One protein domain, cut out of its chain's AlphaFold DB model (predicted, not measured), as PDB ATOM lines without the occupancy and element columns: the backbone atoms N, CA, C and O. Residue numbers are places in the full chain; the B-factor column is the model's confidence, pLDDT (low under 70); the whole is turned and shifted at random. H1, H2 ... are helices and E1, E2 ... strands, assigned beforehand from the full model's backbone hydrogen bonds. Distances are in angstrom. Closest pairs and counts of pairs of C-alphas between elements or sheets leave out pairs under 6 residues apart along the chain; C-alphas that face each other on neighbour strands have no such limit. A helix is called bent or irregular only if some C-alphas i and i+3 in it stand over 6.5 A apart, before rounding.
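Overview. This is residues 26 to 116 of the 200 residues of an uncharacterized protein of Gemmatimonadetes bacterium (UniProt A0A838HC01). A strongly twisted sheet of six strands curls round one helix, H2, while a second helix, H1, packs over E4 at one end of the long E3 and E4 hairpin. The turn of that hairpin, residues 71 to 75, lies at the other end of the longest axis. The printed part has 91 residues, with elements in the order E1, E2, H1, E3, E4, H2, E5, E6; the mixed sheet runs E2, E1, E3, E4, E5, E6. The class is mixed, helices and strands, and the whole is compact, with a radius of gyration of the C-alphas of 13.2 A and spans of 41 by 27 by 22 A.

Along the chain. Find C-alpha 26 at (45.802, 20.529, 22.689), where E1 begins; it runs to residue 30, and E2 is residues 33 to 38. H1, residues 47 to 58, is 18.0 A long and only just irregular: C-alphas 48 and 51 are 6.6 A apart. E3, residues 62 to 70, spans 24.9 A; E4, residues 76 to 85, spans 24.1 A and bends by 64 degrees at residue 82. H2, residues 88 to 101, spans 19.9 A. E5 is residues 104 to 108, and E6, residues 113 to 115, ends at (24.999, 15.269, 24.157).

Arrangement. Look for N and O within hydrogen-bond range: N 28 and O 35, 3.0 A, in the antiparallel hairpin E1 and E2; N 27 and O 64, 2.7 A, between antiparallel E1 and E3; N 67 and O 79, 2.9 A, in the hairpin E3 and E4; N 78 and O 106, 2.9 A, between parallel E4 and E5; N 107 and O 114, 2.9 A, in the hairpin E5 and E6. H2 is on one face of the sheet, making two layers; its closest C-alphas to E1 are Ala 91 and Ile 29, 6.1 A. E4, H2, E5 form a strand-helix-strand unit, two parallel neighbour strands with a helix between them along the chain, and its crossover is right-handed; E2, H1, E3 form a split strand-helix-strand unit, with E1 between its two strands in the sheet, and its crossover is right-handed too. H1 is over E4 at a height over the sheet of 9.0 A, slantwise at 55 degrees on the local plane; Phe 53 and Ser 84 have the closest C-alphas, 5.3 A. H1 and H2 are apart. Every O i to N i+4 pair is within range in H2, and 6 of 8 in H1.

Size, cuts and confidence. The C-alphas farthest apart, of Glu 51 and Asp 73, are 41.4 A from each other. The printed part has no cut; the link E2 to H1 is short, the others tight. Mean pLDDT of the printed part is 94.5, and no printed residue is under 70.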
ATOM      1  N   ARG A  26      45.306  21.808  23.190       97.81
ATOM      2  CA  ARG A  26      45.802  20.529  22.689       97.81
ATOM      3  C   ARG A  26      45.727  19.481  23.787       97.81
ATOM      4  O   ARG A  26      46.433  19.571  24.795       97.81
ATOM      5  N   ALA A  27      44.896  18.477  23.560       98.06
ATOM      6  CA  ALA A  27      44.756  17.301  24.395       98.06
ATOM      7  C   ALA A  27      45.772  16.222  24.012       98.06
ATOM      8  O   ALA A  27      45.936  15.899  22.835       98.06
ATOM      9  N   THR A  28      46.428  15.637  25.011       98.06
ATOM     10  CA  THR A  28      47.220  14.407  24.867       98.06
ATOM     11  C   THR A  28      46.651  13.349  25.798       98.06
ATOM     12  O   THR A  28      46.478  13.607  26.988       98.06
ATOM     13  N   ILE A  29      46.341  12.172  25.255       98.25
ATOM     14  CA  ILE A  29      45.698  11.080  25.981       98.25
ATOM     15  C   ILE A  29      46.551   9.818  25.881       98.25
ATOM     16  O   ILE A  29      46.848   9.349  24.782       98.25
ATOM     17  N   LEU A  30      46.908   9.258  27.037       96.75
ATOM     18  CA  LEU A  30      47.592   7.972  27.168       96.75
ATOM     19  C   LEU A  30      46.897   7.147  28.255       96.75
ATOM     20  O   LEU A  30      46.895   7.528  29.424       96.75
ATOM     21  N   GLY A  31      46.309   6.012  27.873       95.00
ATOM     22  CA  GLY A  31      45.453   5.251  28.785       95.00
ATOM     23  C   GLY A  31      44.220   6.069  29.176       95.00
ATOM     24  O   GLY A  31      43.471   6.481  28.293       95.00
ATOM     25  N   ASP A  32      44.033   6.304  30.476       94.88
ATOM     26  CA  ASP A  32      42.960   7.158  31.021       94.88
ATOM     27  C   ASP A  32      43.451   8.558  31.424       94.88
ATOM     28  O   ASP A  32      42.686   9.375  31.931       94.88
ATOM     29  N   THR A  33      44.728   8.858  31.184       95.19
ATOM     30  CA  THR A  33      45.324  10.147  31.531       95.19
ATOM     31  C   THR A  33      45.130  11.130  30.386       95.19
ATOM     32  O   THR A  33      45.682  10.936  29.304       95.19
ATOM     33  N   LEU A  34      44.398  12.212  30.645       97.12
ATOM     34  CA  LEU A  34      44.259  13.369  29.760       97.12
ATOM     35  C   LEU A  34      45.129  14.516  30.274       97.12
ATOM     36  O   LEU A  34      45.008  14.900  31.431       97.12
ATOM     37  N   THR A  35      45.954  15.118  29.423       97.56
ATOM     38  CA  THR A  35      46.600  16.412  29.699       97.56
ATOM     39  C   THR A  35      46.127  17.452  28.689       97.56
ATOM     40  O   THR A  35      45.921  17.135  27.516       97.56
ATOM     41  N   LEU A  36      45.947  18.696  29.140       97.25
ATOM     42  CA  LEU A  36      45.573  19.823  28.285       97.25
ATOM     43  C   LEU A  36      46.673  20.870  28.310       97.25
ATOM     44  O   LEU A  36      47.029  21.384  29.368       97.25
ATOM     45  N   ASN A  37      47.157  21.223  27.128       95.75
ATOM     46  CA  ASN A  37      48.002  22.389  26.932       95.75
ATOM     47  C   ASN A  37      47.179  23.485  26.276       95.75
ATOM     48  O   ASN A  37      46.276  23.196  25.489       95.75
ATOM     49  N   GLU A  38      47.497  24.736  26.581       95.12
ATOM     50  CA  GLU A  38      46.992  25.839  25.775       95.12
ATOM     51  C   GLU A  38      47.449  25.665  24.333       95.12
ATOM     52  O   GLU A  38      48.570  25.210  24.078       95.12
ATOM     53  N   TRP A  39      46.562  25.960  23.394       95.69
ATOM     54  CA  TRP A  39      46.921  25.886  21.991       95.69
ATOM     55  C   TRP A  39      47.721  27.127  21.582       95.69
ATOM     56  O   TRP A  39      47.407  28.239  21.992       95.69
ATOM     57  N   TRP A  40      48.754  26.934  20.758       94.75
ATOM     58  CA  TRP A  40      49.575  28.013  20.204       94.75
ATOM     59  C   TRP A  40      49.807  27.780  18.702       94.75
ATOM     60  O   TRP A  40      49.986  26.623  18.309       94.75
ATOM     61  N   PRO A  41      49.922  28.839  17.871       91.38
ATOM     62  CA  PRO A  41      50.126  28.713  16.420       91.38
ATOM     63  C   PRO A  41      51.372  27.929  15.994       91.38
ATOM     64  O   PRO A  41      51.456  27.465  14.861       91.38
ATOM     65  N   PHE A  42      52.353  27.788  16.888       90.81
ATOM     66  CA  PHE A  42      53.611  27.086  16.621       90.81
ATOM     67  C   PHE A  42      53.596  25.618  17.048       90.81
ATOM     68  O   PHE A  42      54.585  24.906  16.860       90.81
ATOM     69  N   LEU A  43      52.497  25.146  17.640       93.81
ATOM     70  CA  LEU A  43      52.344  23.730  17.908       93.81
ATOM     71  C   LEU A  43      52.259  22.967  16.586       93.81
ATOM     72  O   LEU A  43      51.583  23.387  15.652       93.81
ATOM     73  N   LEU A  44      52.926  21.810  16.519       92.94
ATOM     74  CA  LEU A  44      52.978  21.005  15.300       92.94
ATOM     75  C   LEU A  44      51.567  20.744  14.761       92.94
ATOM     76  O   LEU A  44      50.721  20.202  15.469       92.94
ATOM     77  N   SER A  45      51.324  21.104  13.508       87.12
ATOM     78  CA  SER A  45      50.049  20.887  12.827       87.12
ATOM     79  C   SER A  45      50.325  20.277  11.454       87.12
ATOM     80  O   SER A  45      50.891  20.932  10.580       87.12
ATOM     81  N   GLY A  46      49.950  19.012  11.254       87.06
ATOM     82  CA  GLY A  46      50.057  18.340   9.953       87.06
ATOM     83  C   GLY A  46      51.458  18.350   9.307       87.06
ATOM     84  O   GLY A  46      52.483  18.370   9.982       87.06
ATOM     85  N   GLY A  47      51.497  18.268   7.972       89.44
ATOM     86  CA  GLY A  47      52.735  18.369   7.186       89.44
ATOM     87  C   GLY A  47      53.807  17.317   7.527       89.44
ATOM     88  O   GLY A  47      53.462  16.169   7.824       89.44
ATOM     89  N   PRO A  48      55.105  17.683   7.503       88.00
ATOM     90  CA  PRO A  48      56.208  16.795   7.890       88.00
ATOM     91  C   PRO A  48      56.101  16.262   9.326       88.00
ATOM     92  O   PRO A  48      56.621  15.192   9.629       88.00
ATOM     93  N   ALA A  49      55.368  16.955  10.206       89.12
ATOM     94  CA  ALA A  49      55.141  16.505  11.574       89.12
ATOM     95  C   ALA A  49      54.197  15.293  11.678       89.12
ATOM     96  O   ALA A  49      54.077  14.701  12.751       89.12
ATOM     97  N   ARG A  50      53.552  14.878  10.575       92.44
ATOM     98  CA  ARG A  50      52.708  13.670  10.526       92.44
ATOM     99  C   ARG A  50      53.441  12.411  10.981       92.44
ATOM    100  O   ARG A  50      52.811  11.565  11.607       92.44
ATOM    101  N   GLU A  51      54.745  12.300  10.729       94.31
ATOM    102  CA  GLU A  51      55.525  11.148  11.198       94.31
ATOM    103  C   GLU A  51      55.638  11.113  12.730       94.31
ATOM    104  O   GLU A  51      55.540  10.044  13.331       94.31
ATOM    105  N   HIS A  52      55.714  12.272  13.398       95.25
ATOM    106  CA  HIS A  52      55.663  12.329  14.862       95.25
ATOM    107  C   HIS A  52      54.297  11.894  15.404       95.25
ATOM    108  O   HIS A  52      54.237  11.131  16.368       95.25
ATOM    109  N   PHE A  53      53.199  12.323  14.774       96.75
ATOM    110  CA  PHE A  53      51.856  11.883  15.166       96.75
ATOM    111  C   PHE A  53      51.633  10.391  14.919       96.75
ATOM    112  O   PHE A  53      51.035   9.721  15.757       96.75
ATOM    113  N   ARG A  54      52.150   9.851  13.809       96.19
ATOM    114  CA  ARG A  54      52.106   8.415  13.518       96.19
ATOM    115  C   ARG A  54      52.855   7.615  14.583       96.19
ATOM    116  O   ARG A  54      52.266   6.697  15.137       96.19
ATOM    117  N   ALA A  55      54.083   8.003  14.928       96.38
ATOM    118  CA  ALA A  55      54.846   7.322  15.973       96.38
ATOM    119  C   ALA A  55      54.091   7.310  17.316       96.38
ATOM    120  O   ALA A  55      53.958   6.271  17.951       96.38
ATOM    121  N   ARG A  56      53.508   8.448  17.717       97.19
ATOM    122  CA  ARG A  56      52.694   8.539  18.940       97.19
ATOM    123  C   ARG A  56      51.428   7.689  18.886       97.19
ATOM    124  O   ARG A  56      51.090   7.051  19.876       97.19
ATOM    125  N   ARG A  57      50.745   7.640  17.740       97.25
ATOM    126  CA  ARG A  57      49.593   6.755  17.536       97.25
ATOM    127  C   ARG A  57      49.966   5.295  17.763       97.25
ATOM    128  O   ARG A  57      49.198   4.577  18.398       97.25
ATOM    129  N   ASP A  58      51.110   4.879  17.228       97.44
ATOM    130  CA  ASP A  58      51.593   3.502  17.317       97.44
ATOM    131  C   ASP A  58      52.008   3.154  18.769       97.44
ATOM    132  O   ASP A  58      51.806   2.025  19.205       97.44
ATOM    133  N   ASP A  59      52.423   4.155  19.558       97.50
ATOM    134  CA  ASP A  59      52.606   4.074  21.022       97.50
ATOM    135  C   ASP A  59      51.275   4.117  21.818       97.50
ATOM    136  O   ASP A  59      51.272   4.168  23.049       97.50
ATOM    137  N   GLY A  60      50.123   4.136  21.140       97.31
ATOM    138  CA  GLY A  60      48.800   4.196  21.770       97.31
ATOM    139  C   GLY A  60      48.396   5.577  22.297       97.31
ATOM    140  O   GLY A  60      47.409   5.677  23.024       97.31
ATOM    141  N   VAL A  61      49.119   6.640  21.931       98.12
ATOM    142  CA  VAL A  61      48.831   8.019  22.346       98.12
ATOM    143  C   VAL A  61      47.871   8.684  21.358       98.12
ATOM    144  O   VAL A  61      48.172   8.813  20.164       98.12
ATOM    145  N   ALA A  62      46.742   9.181  21.858       98.25
ATOM    146  CA  ALA A  62      45.881  10.088  21.109       98.25
ATOM    147  C   ALA A  62      46.297  11.543  21.344       98.25
ATOM    148  O   ALA A  62      46.607  11.948  22.461       98.25
ATOM    149  N   ILE A  63      46.283  12.337  20.276       98.06
ATOM    150  CA  ILE A  63      46.505  13.783  20.333       98.06
ATOM    151  C   ILE A  63      45.354  14.431  19.585       98.06
ATOM    152  O   ILE A  63      45.089  14.051  18.442       98.06
ATOM    153  N   ALA A  64      44.681  15.385  20.218       98.12
ATOM    154  CA  ALA A  64      43.556  16.092  19.629       98.12
ATOM    155  C   ALA A  64      43.629  17.590  19.914       98.12
ATOM    156  O   ALA A  64      43.960  17.994  21.025       98.12
ATOM    157  N   ASP A  65      43.285  18.400  18.925       98.00
ATOM    158  CA  ASP A  65      43.000  19.812  19.135       98.00
ATOM    159  C   ASP A  65      41.525  19.948  19.540       98.00
ATOM    160  O   ASP A  65      40.628  19.360  18.932       98.00
ATOM    161  N   LEU A  66      41.288  20.673  20.633       97.75
ATOM    162  CA  LEU A  66      39.971  20.900  21.213       97.75
ATOM    163  C   LEU A  66      39.603  22.367  21.050       97.75
ATOM    164  O   LEU A  66      40.361  23.250  21.456       97.75
ATOM    165  N   ARG A  67      38.417  22.633  20.519       96.81
ATOM    166  CA  ARG A  67      37.881  23.989  20.383       96.81
ATOM    167  C   ARG A  67      36.625  24.125  21.224       96.81
ATOM    168  O   ARG A  67      35.694  23.334  21.081       96.81
ATOM    169  N   ARG A  68      36.632  25.122  22.108       94.44
ATOM    170  CA  ARG A  68      35.496  25.488  22.949       94.44
ATOM    171  C   ARG A  68      34.596  26.463  22.200       94.44
ATOM    172  O   ARG A  68      35.069  27.454  21.656       94.44
ATOM    173  N   TRP A  69      33.304  26.200  22.277       91.69
ATOM    174  CA  TRP A  69      32.235  27.095  21.867       91.69
ATOM    175  C   TRP A  69      31.446  27.472  23.116       91.69
ATOM    176  O   TRP A  69      31.258  26.632  23.996       91.69
ATOM    177  N   ARG A  70      31.031  28.732  23.235       86.25
ATOM    178  CA  ARG A  70      30.166  29.182  24.330       86.25
ATOM    179  C   ARG A  70      28.891  29.738  23.716       86.25
ATOM    180  O   ARG A  70      28.949  30.670  22.919       86.25
ATOM    181  N   GLU A  71      27.768  29.151  24.093       82.81
ATOM    182  CA  GLU A  71      26.443  29.615  23.713       82.81
ATOM    183  C   GLU A  71      26.042  30.851  24.524       82.81
ATOM    184  O   GLU A  71      26.601  31.147  25.588       82.81
ATOM    185  N   LYS A  72      25.031  31.581  24.039       79.88
ATOM    186  CA  LYS A  72      24.514  32.782  24.724       79.88
ATOM    187  C   LYS A  72      23.956  32.486  26.117       79.88
ATOM    188  O   LYS A  72      23.938  33.377  26.961       79.88
ATOM    189  N   ASP A  73      23.502  31.258  26.351       78.88
ATOM    190  CA  ASP A  73      22.993  30.795  27.644       78.88
ATOM    191  C   ASP A  73      24.106  30.375  28.625       78.88
ATOM    192  O   ASP A  73      23.819  29.970  29.751       78.88
ATOM    193  N   GLY A  74      25.374  30.485  28.214       79.50
ATOM    194  CA  GLY A  74      26.541  30.097  29.000       79.50
ATOM    195  C   GLY A  74      26.909  28.616  28.892       79.50
ATOM    196  O   GLY A  74      27.950  28.227  29.427       79.50
ATOM    197  N   SER A  75      26.118  27.794  28.192       82.06
ATOM    198  CA  SER A  75      26.478  26.400  27.943       82.06
ATOM    199  C   SER A  75      27.691  26.309  27.013       82.06
ATOM    200  O   SER A  75      27.887  27.119  26.104       82.06
ATOM    201  N   GLY A  76      28.580  25.356  27.301       90.69
ATOM    202  CA  GLY A  76      29.800  25.148  26.530       90.69
ATOM    203  C   GLY A  76      29.679  23.932  25.625       90.69
ATOM    204  O   GLY A  76      29.416  22.840  26.120       90.69
ATOM    205  N   GLU A  77      29.968  24.072  24.335       95.06
ATOM    206  CA  GLU A  77      30.188  22.926  23.449       95.06
ATOM    207  C   GLU A  77      31.685  22.747  23.160       95.06
ATOM    208  O   GLU A  77      32.492  23.675  23.278       95.06
ATOM    209  N   LEU A  78      32.076  21.531  22.792       96.81
ATOM    210  CA  LEU A  78      33.463  21.182  22.505       96.81
ATOM    211  C   LEU A  78      33.560  20.446  21.171       96.81
ATOM    212  O   LEU A  78      32.957  19.392  21.021       96.81
ATOM    213  N   SER A  79      34.354  20.933  20.222       97.62
ATOM    214  CA  SER A  79      34.687  20.165  19.014       97.62
ATOM    215  C   SER A  79      36.085  19.564  19.101       97.62
ATOM    216  O   SER A  79      37.010  20.224  19.575       97.62
ATOM    217  N   VAL A  80      36.229  18.330  18.618       98.19
ATOM    218  CA  VAL A  80      37.439  17.509  18.737       98.19
ATOM    219  C   VAL A  80      38.003  17.192  17.355       98.19
ATOM    220  O   VAL A  80      37.337  16.561  16.536       98.19
ATOM    221  N   GLU A  81      39.266  17.545  17.124       97.38
ATOM    222  CA  GLU A  81      40.013  17.171  15.921       97.38
ATOM    223  C   GLU A  81      41.227  16.313  16.293       97.38
ATOM    224  O   GLU A  81      42.190  16.797  16.884       97.38
ATOM    225  N   PHE A  82      41.211  15.024  15.947       97.56
ATOM    226  CA  PHE A  82      42.339  14.132  16.234       97.56
ATOM    227  C   PHE A  82      43.492  14.326  15.240       97.56
ATOM    228  O   PHE A  82      43.358  14.048  14.051       97.56
ATOM    229  N   LEU A  83      44.665  14.682  15.765       96.56
ATOM    230  CA  LEU A  83      45.947  14.683  15.054       96.56
ATOM    231  C   LEU A  83      46.623  13.304  15.108       96.56
ATOM    232  O   LEU A  83      47.326  12.904  14.180       96.56
ATOM    233  N   SER A  84      46.384  12.561  16.192       96.88
ATOM    234  CA  SER A  84      46.785  11.165  16.388       96.88
ATOM    235  C   SER A  84      45.632  10.381  17.014       96.88
ATOM    236  O   SER A  84      45.090  10.791  18.037       96.88
ATOM    237  N   GLY A  85      45.269   9.240  16.423       93.94
ATOM    238  CA  GLY A  85      44.150   8.394  16.861       93.94
ATOM    239  C   GLY A  85      44.539   7.187  17.724       93.94
ATOM    240  O   GLY A  85      43.834   6.177  17.676       93.94
ATOM    241  N   GLY A  86      45.669   7.229  18.441       95.56
ATOM    242  CA  GLY A  86      46.127   6.109  19.274       95.56
ATOM    243  C   GLY A  86      45.084   5.776  20.341       95.56
ATOM    244  O   GLY A  86      44.706   6.639  21.122       95.56
ATOM    245  N   GLY A  87      44.537   4.556  20.331       96.00
ATOM    246  CA  GLY A  87      43.473   4.181  21.267       96.00
ATOM    247  C   GLY A  87      42.193   5.028  21.158       96.00
ATOM    248  O   GLY A  87      41.526   5.225  22.171       96.00
ATOM    249  N   ARG A  88      41.834   5.523  19.959       96.75
ATOM    250  CA  ARG A  88      40.730   6.484  19.718       96.75
ATOM    251  C   ARG A  88      39.462   6.249  20.546       96.75
ATOM    252  O   ARG A  88      39.013   7.171  21.208       96.75
ATOM    253  N   VAL A  89      38.912   5.032  20.565       97.25
ATOM    254  CA  VAL A  89      37.680   4.727  21.326       97.25
ATOM    255  C   VAL A  89      37.841   5.026  22.820       97.25
ATOM    256  O   VAL A  89      36.925   5.541  23.454       97.25
ATOM    257  N   ARG A  90      39.009   4.721  23.396       96.56
ATOM    258  CA  ARG A  90      39.318   5.044  24.793       96.56
ATOM    259  C   ARG A  90      39.497   6.548  24.970       96.56
ATOM    260  O   ARG A  90      38.913   7.110  25.888       96.56
ATOM    261  N   ALA A  91      40.233   7.199  24.071       97.50
ATOM    262  CA  ALA A  91      40.444   8.644  24.122       97.50
ATOM    263  C   ALA A  91      39.127   9.434  24.061       97.50
ATOM    264  O   ALA A  91      38.940  10.371  24.828       97.50
ATOM    265  N   GLU A  92      38.185   9.019  23.213       97.88
ATOM    266  CA  GLU A  92      36.847   9.612  23.129       97.88
ATOM    267  C   GLU A  92      36.080   9.472  24.452       97.88
ATOM    268  O   GLU A  92      35.496  10.450  24.908       97.88
ATOM    269  N   ARG A  93      36.143   8.311  25.122       96.62
ATOM    270  CA  ARG A  93      35.532   8.124  26.454       96.62
ATOM    271  C   ARG A  93      36.166   9.016  27.520       96.62
ATOM    272  O   ARG A  93      35.451   9.568  28.350       96.62
ATOM    273  N   VAL A  94      37.492   9.162  27.498       96.25
ATOM    274  CA  VAL A  94      38.220  10.042  28.428       96.25
ATOM    275  C   VAL A  94      37.814  11.501  28.208       96.25
ATOM    276  O   VAL A  94      37.504  12.195  29.173       96.25
ATOM    277  N   ILE A  95      37.753  11.952  26.950       97.38
ATOM    278  CA  ILE A  95      37.295  13.303  26.594       97.38
ATOM    279  C   ILE A  95      35.840  13.507  27.019       97.38
ATOM    280  O   ILE A  95      35.532  14.538  27.602       97.38
ATOM    281  N   GLU A  96      34.954  12.541  26.777       96.12
ATOM    282  CA  GLU A  96      33.545  12.619  27.175       96.12
ATOM    283  C   GLU A  96      33.386  12.743  28.699       96.12
ATOM    284  O   GLU A  96      32.659  13.611  29.185       96.12
ATOM    285  N   GLY A  97      34.088  11.901  29.465       92.94
ATOM    286  CA  GLY A  97      34.072  11.941  30.927       92.94
ATOM    287  C   GLY A  97      34.598  13.268  31.472       92.94
ATOM    288  O   GLY A  97      33.946  13.890  32.311       92.94
ATOM    289  N   TRP A  98      35.733  13.735  30.949       94.81
ATOM    290  CA  TRP A  98      36.300  15.035  31.301       94.81
ATOM    291  C   TRP A  98      35.360  16.193  30.949       94.81
ATOM    292  O   TRP A  98      35.085  17.034  31.802       94.81
ATOM    293  N   ALA A  99      34.822  16.220  29.730       94.75
ATOM    294  CA  ALA A  99      33.952  17.290  29.258       94.75
ATOM    295  C   ALA A  99      32.658  17.369  30.085       94.75
ATOM    296  O   ALA A  99      32.207  18.459  30.436       94.75
ATOM    297  N   ARG A 100      32.104  16.220  30.493       92.25
ATOM    298  CA  ARG A 100      30.959  16.166  31.410       92.25
ATOM    299  C   ARG A 100      31.280  16.799  32.766       92.25
ATOM    300  O   ARG A 100      30.474  17.570  33.277       92.25
ATOM    301  N   MET A 101      32.451  16.507  33.338       89.50
ATOM    302  CA  MET A 101      32.884  17.116  34.604       89.50
ATOM    303  C   MET A 101      33.123  18.624  34.459       89.50
ATOM    304  O   MET A 101      32.690  19.398  35.307       89.50
ATOM    305  N   ALA A 102      33.742  19.050  33.355       91.62
ATOM    306  CA  ALA A 102      33.994  20.458  33.055       91.62
ATOM    307  C   ALA A 102      32.722  21.256  32.689       91.62
ATOM    308  O   ALA A 102      32.788  22.471  32.529       91.62
ATOM    309  N   GLY A 103      31.557  20.601  32.601       90.19
ATOM    310  CA  GLY A 103      30.264  21.258  32.400       90.19
ATOM    311  C   GLY A 103      29.912  21.548  30.942       90.19
ATOM    312  O   GLY A 103      29.058  22.394  30.682       90.19
ATOM    313  N   TYR A 104      30.543  20.862  29.990       93.06
ATOM    314  CA  TYR A 104      30.152  20.957  28.588       93.06
ATOM    315  C   TYR A 104      28.789  20.293  28.358       93.06
ATOM    316  O   TYR A 104      28.501  19.230  28.908       93.06
ATOM    317  N   SER A 105      27.961  20.907  27.518       93.50
ATOM    318  CA  SER A 105      26.655  20.389  27.105       93.50
ATOM    319  C   SER A 105      26.769  19.354  25.990       93.50
ATOM    320  O   SER A 105      25.958  18.429  25.929       93.50
ATOM    321  N   ARG A 106      27.775  19.484  25.119       95.50
ATOM    322  CA  ARG A 106      27.934  18.657  23.920       95.50
ATOM    323  C   ARG A 106      29.392  18.503  23.506       95.50
ATOM    324  O   ARG A 106      30.186  19.437  23.633       95.50
ATOM    325  N   VAL A 107      29.722  17.338  22.948       97.44
ATOM    326  CA  VAL A 107      31.008  17.067  22.292       97.44
ATOM    327  C   VAL A 107      30.789  16.653  20.841       97.44
ATOM    328  O   VAL A 107      30.080  15.689  20.557       97.44
ATOM    329  N   TRP A 108      31.436  17.362  19.923       97.81
ATOM    330  CA  TRP A 108      31.467  17.078  18.494       97.81
ATOM    331  C   TRP A 108      32.742  16.305  18.165       97.81
ATOM    332  O   TRP A 108      33.826  16.883  18.050       97.81
ATOM    333  N   PHE A 109      32.617  14.989  18.024       98.25
ATOM    334  CA  PHE A 109      33.663  14.149  17.450       98.25
ATOM    335  C   PHE A 109      33.563  14.161  15.916       98.25
ATOM    336  O   PHE A 109      32.501  14.475  15.373       98.25
ATOM    337  N   PRO A 110      34.627  13.778  15.184       96.94
ATOM    338  CA  PRO A 110      34.616  13.820  13.718       96.94
ATOM    339  C   PRO A 110      33.499  12.996  13.059       96.94
ATOM    340  O   PRO A 110      33.086  13.293  11.944       96.94
ATOM    341  N   ASP A 111      33.047  11.933  13.723       97.50
ATOM    342  CA  ASP A 111      32.076  10.958  13.225       97.50
ATOM    343  C   ASP A 111      30.720  11.008  13.943       97.50
ATOM    344  O   ASP A 111      29.774  10.365  13.488       97.50
ATOM    345  N   ARG A 112      30.611  11.726  15.069       97.81
ATOM    346  CA  ARG A 112      29.383  11.761  15.872       97.81
ATOM    347  C   ARG A 112      29.328  12.931  16.840       97.81
ATOM    348  O   ARG A 112      30.345  13.474  17.258       97.81
ATOM    349  N   VAL A 113      28.115  13.231  17.274       97.62
ATOM    350  CA  VAL A 113      27.828  14.212  18.318       97.62
ATOM    351  C   VAL A 113      27.378  13.473  19.570       97.62
ATOM    352  O   VAL A 113      26.596  12.528  19.479       97.62
ATOM    353  N   VAL A 114      27.889  13.883  20.727       96.88
ATOM    354  CA  VAL A 114      27.502  13.342  22.032       96.88
ATOM    355  C   VAL A 114      26.928  14.470  22.876       96.88
ATOM    356  O   VAL A 114      27.656  15.378  23.273       96.88
ATOM    357  N   ASP A 115      25.631  14.402  23.165       95.44
ATOM    358  CA  ASP A 115      24.999  15.269  24.157       95.44
ATOM    359  C   ASP A 115      25.372  14.778  25.567       95.44
ATOM    360  O   ASP A 115      25.179  13.612  25.918       95.44
ATOM    361  N   LEU A 116      25.951  15.665  26.373       91.94
ATOM    362  CA  LEU A 116      26.438  15.369  27.724       91.94
ATOM    363  C   LEU A 116      25.438  15.732  28.821       91.94
ATOM    364  O   LEU A 116      25.630  15.322  29.969       91.94
TER     365      LEU A 116